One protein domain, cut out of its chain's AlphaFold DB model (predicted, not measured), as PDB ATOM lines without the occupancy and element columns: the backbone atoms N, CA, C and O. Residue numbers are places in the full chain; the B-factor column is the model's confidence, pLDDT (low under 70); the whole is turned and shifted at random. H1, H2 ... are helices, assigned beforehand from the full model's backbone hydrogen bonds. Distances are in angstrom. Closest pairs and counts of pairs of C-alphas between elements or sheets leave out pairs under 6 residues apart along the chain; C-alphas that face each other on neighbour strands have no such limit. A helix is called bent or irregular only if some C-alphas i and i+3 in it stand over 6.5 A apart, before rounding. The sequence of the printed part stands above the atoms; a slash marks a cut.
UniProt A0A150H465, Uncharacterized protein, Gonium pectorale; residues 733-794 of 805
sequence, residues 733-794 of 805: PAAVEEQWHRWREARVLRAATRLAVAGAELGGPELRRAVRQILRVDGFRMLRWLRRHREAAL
ATOM      1  N   PRO A 733     104.768 241.911 309.680       81.75
ATOM      2  CA  PRO A 733     104.684 241.081 308.475       81.75
ATOM      3  C   PRO A 733     103.332 240.368 308.311       81.75
ATOM      4  O   PRO A 733     102.866 240.199 307.186       81.75
ATOM      5  N   ALA A 734     102.673 239.988 309.412       79.62
ATOM      6  CA  ALA A 734     101.368 239.326 309.368       79.62
ATOM      7  C   ALA A 734     100.252 240.276 308.903       79.62
ATOM      8  O   ALA A 734      99.418 239.887 308.090       79.62
ATOM      9  N   ALA A 735     100.280 241.540 309.341       81.00
ATOM     10  CA  ALA A 735      99.328 242.554 308.885       81.00
ATOM     11  C   ALA A 735      99.538 242.908 307.401       81.00
ATOM     12  O   ALA A 735      98.572 243.151 306.678       81.00
ATOM     13  N   VAL A 736     100.789 242.883 306.920       83.31
ATOM     14  CA  VAL A 736     101.092 243.004 305.485       83.31
ATOM     15  C   VAL A 736     100.495 241.825 304.708       83.31
ATOM     16  O   VAL A 736      99.814 242.058 303.711       83.31
ATOM     17  N   GLU A 737     100.692 240.582 305.163       84.56
ATOM     18  CA  GLU A 737     100.160 239.386 304.486       84.56
ATOM     19  C   GLU A 737      98.623 239.337 304.480       84.56
ATOM     20  O   GLU A 737      98.022 238.968 303.472       84.56
ATOM     21  N   GLU A 738      97.973 239.759 305.567       85.31
ATOM     22  CA  GLU A 738      96.513 239.823 305.646       85.31
ATOM     23  C   GLU A 738      95.932 240.902 304.713       85.31
ATOM     24  O   GLU A 738      94.920 240.668 304.051       85.31
ATOM     25  N   GLN A 739      96.551 242.086 304.635       86.56
ATOM     26  CA  GLN A 739      95.897 243.277 304.072       86.56
ATOM     27  C   GLN A 739      96.344 243.677 302.658       86.56
ATOM     28  O   GLN A 739      95.625 244.447 302.013       86.56
ATOM     29  N   TRP A 740      97.476 243.177 302.141       87.69
ATOM     30  CA  TRP A 740      98.045 243.647 300.861       87.69
ATOM     31  C   TRP A 740      97.073 243.575 299.676       87.69
ATOM     32  O   TRP A 740      97.136 244.421 298.787       87.69
ATOM     33  N   HIS A 741      96.142 242.615 299.679       85.88
ATOM     34  CA  HIS A 741      95.137 242.434 298.627       85.88
ATOM     35  C   HIS A 741      94.147 243.611 298.500       85.88
ATOM     36  O   HIS A 741      93.416 243.697 297.517       85.88
ATOM     37  N   ARG A 742      94.114 244.523 299.485       87.19
ATOM     38  CA  ARG A 742      93.306 245.759 299.490       87.19
ATOM     39  C   ARG A 742      94.135 247.011 299.196       87.19
ATOM     40  O   ARG A 742      93.591 248.113 299.154       87.19
ATOM     41  N   TRP A 743      95.452 246.874 299.060       88.62
ATOM     42  CA  TRP A 743      96.371 247.995 298.908       88.62
ATOM     43  C   TRP A 743      96.658 248.279 297.435       88.62
ATOM     44  O   TRP A 743      96.769 247.377 296.609       88.62
ATOM     45  N   ARG A 744      96.855 249.559 297.107       85.62
ATOM     46  CA  ARG A 744      97.370 249.962 295.791       85.62
ATOM     47  C   ARG A 744      98.789 249.423 295.608       85.62
ATOM     48  O   ARG A 744      99.563 249.385 296.564       85.62
ATOM     49  N   GLU A 745      99.160 249.089 294.375       80.38
ATOM     50  CA  GLU A 745     100.457 248.485 294.025       80.38
ATOM     51  C   GLU A 745     101.662 249.207 294.654       80.38
ATOM     52  O   GLU A 745     102.542 248.583 295.246       80.38
ATOM     53  N   ALA A 746     101.662 250.543 294.618       77.25
ATOM     54  CA  ALA A 746     102.712 251.369 295.208       77.25
ATOM     55  C   ALA A 746     102.837 251.228 296.741       77.25
ATOM     56  O   ALA A 746     103.927 251.426 297.276       77.25
ATOM     57  N   ARG A 747     101.756 250.894 297.462       85.25
ATOM     58  CA  ARG A 747     101.759 250.636 298.914       85.25
ATOM     59  C   ARG A 747     102.238 249.216 299.221       85.25
ATOM     60  O   ARG A 747     103.086 249.060 300.096       85.25
ATOM     61  N   VAL A 748     101.801 248.219 298.441       83.62
ATOM     62  CA  VAL A 748     102.341 246.842 298.489       83.62
ATOM     63  C   VAL A 748     103.861 246.865 298.302       83.62
ATOM     64  O   VAL A 748     104.595 246.314 299.118       83.62
ATOM     65  N   LEU A 749     104.349 247.590 297.290       81.81
ATOM     66  CA  LEU A 749     105.777 247.776 297.029       81.81
ATOM     67  C   LEU A 749     106.532 248.495 298.163       81.81
ATOM     68  O   LEU A 749     107.634 248.065 298.513       81.81
ATOM     69  N   ARG A 750     105.978 249.572 298.748       81.44
ATOM     70  CA  ARG A 750     106.627 250.285 299.871       81.44
ATOM     71  C   ARG A 750     106.742 249.393 301.113       81.44
ATOM     72  O   ARG A 750     107.815 249.340 301.711       81.44
ATOM     73  N   ALA A 751     105.691 248.646 301.455       80.69
ATOM     74  CA  ALA A 751     105.710 247.709 302.577       80.69
ATOM     75  C   ALA A 751     106.683 246.542 302.341       80.69
ATOM     76  O   ALA A 751     107.546 246.285 303.178       80.69
ATOM     77  N   ALA A 752     106.617 245.906 301.165       80.94
ATOM     78  CA  ALA A 752     107.527 244.839 300.753       80.94
ATOM     79  C   ALA A 752     109.006 245.258 300.839       80.94
ATOM     80  O   ALA A 752     109.851 244.498 301.312       80.94
ATOM     81  N   THR A 753     109.314 246.492 300.430       79.44
ATOM     82  CA  THR A 753     110.675 247.037 300.493       79.44
ATOM     83  C   THR A 753     111.120 247.303 301.931       79.44
ATOM     84  O   THR A 753     112.244 246.959 302.285       79.44
ATOM     85  N   ARG A 754     110.254 247.873 302.782       77.19
ATOM     86  CA  ARG A 754     110.569 248.095 304.205       77.19
ATOM     87  C   ARG A 754     110.798 246.781 304.961       77.19
ATOM     88  O   ARG A 754     111.741 246.721 305.740       77.19
ATOM     89  N   LEU A 755     110.007 245.733 304.696       77.62
ATOM     90  CA  LEU A 755     110.233 244.394 305.262       77.62
ATOM     91  C   LEU A 755     111.617 243.848 304.877       77.62
ATOM     92  O   LEU A 755     112.389 243.473 305.755       77.62
ATOM     93  N   ALA A 756     111.967 243.895 303.587       71.25
ATOM     94  CA  ALA A 756     113.264 243.426 303.102       71.25
ATOM     95  C   ALA A 756     114.452 244.227 303.679       71.25
ATOM     96  O   ALA A 756     115.478 243.641 304.016       71.25
ATOM     97  N   VAL A 757     114.314 245.549 303.839       69.12
ATOM     98  CA  VAL A 757     115.329 246.406 304.489       69.12
ATOM     99  C   VAL A 757     115.460 246.106 305.988       69.12
ATOM    100  O   VAL A 757     116.561 246.178 306.523       69.12
ATOM    101  N   ALA A 758     114.372 245.715 306.656       71.06
ATOM    102  CA  ALA A 758     114.379 245.272 308.051       71.06
ATOM    103  C   ALA A 758     114.856 243.813 308.240       71.06
ATOM    104  O   ALA A 758     114.837 243.310 309.361       71.06
ATOM    105  N   GLY A 759     115.248 243.114 307.167       74.88
ATOM    106  CA  GLY A 759     115.648 241.703 307.210       74.88
ATOM    107  C   GLY A 759     114.496 240.716 307.450       74.88
ATOM    108  O   GLY A 759     114.749 239.535 307.672       74.88
ATOM    109  N   ALA A 760     113.241 241.173 307.403       76.12
ATOM    110  CA  ALA A 760     112.067 240.323 307.558       76.12
ATOM    111  C   ALA A 760     111.738 239.589 306.248       76.12
ATOM    112  O   ALA A 760     111.815 240.167 305.158       76.12
ATOM    113  N   GLU A 761     111.320 238.324 306.342       75.75
ATOM    114  CA  GLU A 761     110.877 237.582 305.162       75.75
ATOM    115  C   GLU A 761     109.625 238.206 304.530       75.75
ATOM    116  O   GLU A 761     108.712 238.695 305.200       75.75
ATOM    117  N   LEU A 762     109.565 238.141 303.199       74.62
ATOM    118  CA  LEU A 762     108.446 238.629 302.396       74.62
ATOM    119  C   LEU A 762     107.236 237.683 302.480       74.62
ATOM    120  O   LEU A 762     106.931 236.995 301.510       74.62
ATOM    121  N   GLY A 763     106.571 237.648 303.636       80.56
ATOM    122  CA  GLY A 763     105.225 237.098 303.850       80.56
ATOM    123  C   GLY A 763     104.981 235.677 303.323       80.56
ATOM    124  O   GLY A 763     105.760 234.753 303.562       80.56
ATOM    125  N   GLY A 764     103.875 235.497 302.607       83.00
ATOM    126  CA  GLY A 764     103.421 234.244 302.009       83.00
ATOM    127  C   GLY A 764     103.720 234.131 300.505       83.00
ATOM    128  O   GLY A 764     104.260 235.046 299.873       83.00
ATOM    129  N   PRO A 765     103.394 232.983 299.881       71.50
ATOM    130  CA  PRO A 765     103.658 232.755 298.459       71.50
ATOM    131  C   PRO A 765     102.869 233.702 297.541       71.50
ATOM    132  O   PRO A 765     103.373 234.045 296.467       71.50
ATOM    133  N   GLU A 766     101.684 234.154 297.967       69.62
ATOM    134  CA  GLU A 766     100.828 235.060 297.196       69.62
ATOM    135  C   GLU A 766     101.324 236.506 297.233       69.62
ATOM    136  O   GLU A 766     101.518 237.079 296.161       69.62
ATOM    137  N   LEU A 767     101.683 237.063 298.400       74.06
ATOM    138  CA  LEU A 767     102.367 238.362 298.454       74.06
ATOM    139  C   LEU A 767     103.657 238.340 297.622       74.06
ATOM    140  O   LEU A 767     103.904 239.255 296.834       74.06
ATOM    141  N   ARG A 768     104.456 237.263 297.701       80.38
ATOM    142  CA  ARG A 768     105.635 237.103 296.830       80.38
ATOM    143  C   ARG A 768     105.268 237.062 295.350       80.38
ATOM    144  O   ARG A 768     106.046 237.545 294.528       80.38
ATOM    145  N   ARG A 769     104.143 236.453 294.956       73.69
ATOM    146  CA  ARG A 769     103.670 236.448 293.558       73.69
ATOM    147  C   ARG A 769     103.250 237.857 293.128       73.69
ATOM    148  O   ARG A 769     103.746 238.322 292.107       73.69
ATOM    149  N   ALA A 770     102.451 238.550 293.937       69.88
ATOM    150  CA  ALA A 770     101.994 239.913 293.686       69.88
ATOM    151  C   ALA A 770     103.157 240.911 293.585       69.88
ATOM    152  O   ALA A 770     103.273 241.607 292.582       69.88
ATOM    153  N   VAL A 771     104.090 240.919 294.543       74.06
ATOM    154  CA  VAL A 771     105.290 241.777 294.500       74.06
ATOM    155  C   VAL A 771     106.118 241.508 293.239       74.06
ATOM    156  O   VAL A 771     106.531 242.453 292.572       74.06
ATOM    157  N   ARG A 772     106.311 240.242 292.839       71.88
ATOM    158  CA  ARG A 772     106.998 239.904 291.575       71.88
ATOM    159  C   ARG A 772     106.214 240.353 290.337       71.88
ATOM    160  O   ARG A 772     106.837 240.756 289.361       71.88
ATOM    161  N   GLN A 773     104.884 240.307 290.359       64.06
ATOM    162  CA  GLN A 773     104.039 240.769 289.255       64.06
ATOM    163  C   GLN A 773     104.060 242.297 289.119       64.06
ATOM    164  O   GLN A 773     104.292 242.797 288.022       64.06
ATOM    165  N   ILE A 774     103.946 243.037 290.223       67.56
ATOM    166  CA  ILE A 774     104.055 244.500 290.217       67.56
ATOM    167  C   ILE A 774     105.473 244.928 289.797       67.56
ATOM    168  O   ILE A 774     105.625 245.829 288.979       67.56
ATOM    169  N   LEU A 775     106.532 244.255 290.271       63.28
ATOM    170  CA  LEU A 775     107.909 244.543 289.837       63.28
ATOM    171  C   LEU A 775     108.154 244.240 288.347       63.28
ATOM    172  O   LEU A 775     108.964 244.932 287.727       63.28
ATOM    173  N   ARG A 776     107.455 243.257 287.755       59.69
ATOM    174  CA  ARG A 776     107.478 242.995 286.301       59.69
ATOM    175  C   ARG A 776     106.846 244.134 285.492       59.69
ATOM    176  O   ARG A 776     107.325 244.405 284.397       59.69
ATOM    177  N   VAL A 777     105.807 244.785 286.019       52.25
ATOM    178  CA  VAL A 777     105.099 245.893 285.350       52.25
ATOM    179  C   VAL A 777     105.804 247.234 285.578       52.25
ATOM    180  O   VAL A 777     106.124 247.936 284.623       52.25
ATOM    181  N   ASP A 778     106.088 247.585 286.835       55.50
ATOM    182  CA  ASP A 778     106.398 248.962 287.251       55.50
ATOM    183  C   ASP A 778     107.810 249.132 287.860       55.50
ATOM    184  O   ASP A 778     108.156 250.170 288.435       55.50
ATOM    185  N   GLY A 779     108.673 248.116 287.716       51.81
ATOM    186  CA  GLY A 779     110.004 248.047 288.338       51.81
ATOM    187  C   GLY A 779     110.932 249.243 288.063       51.81
ATOM    188  O   GLY A 779     111.765 249.580 288.904       51.81
ATOM    189  N   PHE A 780     110.755 249.957 286.945       50.06
ATOM    190  CA  PHE A 780     111.494 251.196 286.661       50.06
ATOM    191  C   PHE A 780     111.174 252.338 287.638       50.06
ATOM    192  O   PHE A 780     112.080 253.100 287.996       50.06
ATOM    193  N   ARG A 781     109.923 252.463 288.106       51.78
ATOM    194  CA  ARG A 781     109.553 253.465 289.120       51.78
ATOM    195  C   ARG A 781     110.188 253.123 290.466       51.78
ATOM    196  O   ARG A 781     110.766 254.006 291.102       51.78
ATOM    197  N   MET A 782     110.175 251.840 290.838       55.44
ATOM    198  CA  MET A 782     110.840 251.333 292.042       55.44
ATOM    199  C   MET A 782     112.357 251.584 292.008       55.44
ATOM    200  O   MET A 782     112.895 252.162 292.947       55.44
ATOM    201  N   LEU A 783     113.052 251.270 290.909       51.00
ATOM    202  CA  LEU A 783     114.497 251.522 290.785       51.00
ATOM    203  C   LEU A 783     114.857 253.017 290.907       51.00
ATOM    204  O   LEU A 783     115.823 253.358 291.592       51.00
ATOM    205  N   ARG A 784     114.059 253.927 290.324       52.44
ATOM    206  CA  ARG A 784     114.233 255.385 290.512       52.44
ATOM    207  C   ARG A 784     113.926 255.853 291.940       52.44
ATOM    208  O   ARG A 784     114.417 256.904 292.351       52.44
ATOM    209  N   TRP A 785     113.083 255.145 292.689       61.56
ATOM    210  CA  TRP A 785     112.768 255.463 294.085       61.56
ATOM    211  C   TRP A 785     113.862 254.953 295.036       61.56
ATOM    212  O   TRP A 785     114.419 255.752 295.788       61.56
ATOM    213  N   LEU A 786     114.260 253.681 294.906       54.53
ATOM    214  CA  LEU A 786     115.369 253.058 295.642       54.53
ATOM    215  C   LEU A 786     116.674 253.832 295.483       54.53
ATOM    216  O   LEU A 786     117.372 254.057 296.467       54.53
ATOM    217  N   ARG A 787     116.995 254.269 294.258       56.38
ATOM    218  CA  ARG A 787     118.200 255.058 293.992       56.38
ATOM    219  C   ARG A 787     118.217 256.353 294.811       56.38
ATOM    220  O   ARG A 787     119.159 256.561 295.568       56.38
ATOM    221  N   ARG A 788     117.134 257.136 294.755       57.62
ATOM    222  CA  ARG A 788     116.990 258.384 295.524       57.62
ATOM    223  C   ARG A 788     116.996 258.155 297.038       57.62
ATOM    224  O   ARG A 788     117.584 258.948 297.759       57.62
ATOM    225  N   HIS A 789     116.386 257.072 297.529       59.50
ATOM    226  CA  HIS A 789     116.417 256.736 298.959       59.50
ATOM    227  C   HIS A 789     117.801 256.264 299.427       59.50
ATOM    228  O   HIS A 789     118.214 256.620 300.526       59.50
ATOM    229  N   ARG A 790     118.557 255.535 298.596       59.62
ATOM    230  CA  ARG A 790     119.960 255.198 298.881       59.62
ATOM    231  C   ARG A 790     120.846 256.443 298.882       59.62
ATOM    232  O   ARG A 790     121.680 256.580 299.765       59.62
ATOM    233  N   GLU A 791     120.668 257.336 297.912       59.75
ATOM    234  CA  GLU A 791     121.409 258.601 297.822       59.75
ATOM    235  C   GLU A 791     121.106 259.499 299.041       59.75
ATOM    236  O   GLU A 791     122.037 260.006 299.663       59.75
ATOM    237  N   ALA A 792     119.844 259.583 299.480       60.72
ATOM    238  CA  ALA A 792     119.455 260.280 300.710       60.72
ATOM    239  C   ALA A 792     120.007 259.621 301.993       60.72
ATOM    240  O   ALA A 792     120.484 260.324 302.879       60.72
ATOM    241  N   ALA A 793     119.986 258.287 302.097       59.25
ATOM    242  CA  ALA A 793     120.531 257.570 303.254       59.25
ATOM    243  C   ALA A 793     122.064 257.683 303.358       59.25
ATOM    244  O   ALA A 793     122.598 257.772 304.459       59.25
ATOM    245  N   LEU A 794     122.770 257.718 302.221       65.19
ATOM    246  CA  LEU A 794     124.213 257.968 302.183       65.19
ATOM    247  C   LEU A 794     124.551 259.416 302.566       65.19
ATOM    248  O   LEU A 794     125.516 259.624 303.292       65.19
TER     249      LEU A 794
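This is residues 733 to 794 of the 805 residues of an uncharacterized protein of Gonium pectorale (UniProt A0A150H465). Two short helices, H1 and H2, run side by side in opposite ways, and a long, sharply bent helix, H3, makes an L whose first arm, H3a, crosses H2, while the second arm, H3b, leads away so that residues 787 to 794 stick out. The printed part has 62 residues with three named helices, in the order H1, H2, H3, and no named strand; its class is all helix. The whole is compact, with a radius of gyration of the C-alphas of 11.7 A, and the C-alphas span 33 by 24 by 16 A.

Start at H1, residues 733 to 742, which is irregular: C-alphas 738 and 741 are 7.6 A apart. A tight link of 2 residues leads to H2, residues 745 to 757. H1 and H2 only just touch, with 3 pairs of C-alphas within 8 A; look at Trp 740 and Val 748, their closest C-alphas, 5.9 A apart. The two form a helical hairpin, at a shallow tilt of 13 degrees, opposite ways. A short link of 7 residues leads on to H3, residues 765 to 794, assigned as one helix by its hydrogen bonds but bent: C-alphas 777 and 780 are 8.4 A apart. Its arms H3a, residues 765 to 777, and H3b, residues 780 to 794, stand about perpendicular, at 81 degrees. H3a touches H2 with residues 771 to 774 alone, at a steep tilt of 65 degrees, opposite ways; the closest C-alphas, those of Leu 749 and Val 771, are 6.5 A apart. H3a is close to H1 but not clearly touching, with the closest C-alphas, those of Glu 737 and Leu 767, 6.5 A apart. H3b is close to H2 but not clearly touching, with the closest C-alphas, those of Leu 749 and Met 782, 7.9 A apart. H1 and H3b are apart. In H2 and H3a every O i to N i+4 pair is within hydrogen-bond range; in H1 it is 4 of 6 and in H3b 10 of 11.

Find C-alpha 733 at (104.684, 241.081, 308.475); from there H1 runs 15.2 A to C-alpha 742. H2 starts at C-alpha 745, (100.457, 248.485, 294.025), and covers 18.3 A. H3a measures 18.6 A and H3b 21.2 A, ending at C-alpha 794, (124.213, 257.968, 302.183).

The two C-alphas farthest apart are those of Arg 742 and Leu 794, 33.3 A. Residues 787 to 794, of H3b, stand free; the body without them spans 28 by 22 by 16 A. The printed part has no cut, and neither link is long. The mean pLDDT of the printed part is 71.5, with residues 757, 766, 770 and 773 to 794 under 70; H3b has a mean of 57.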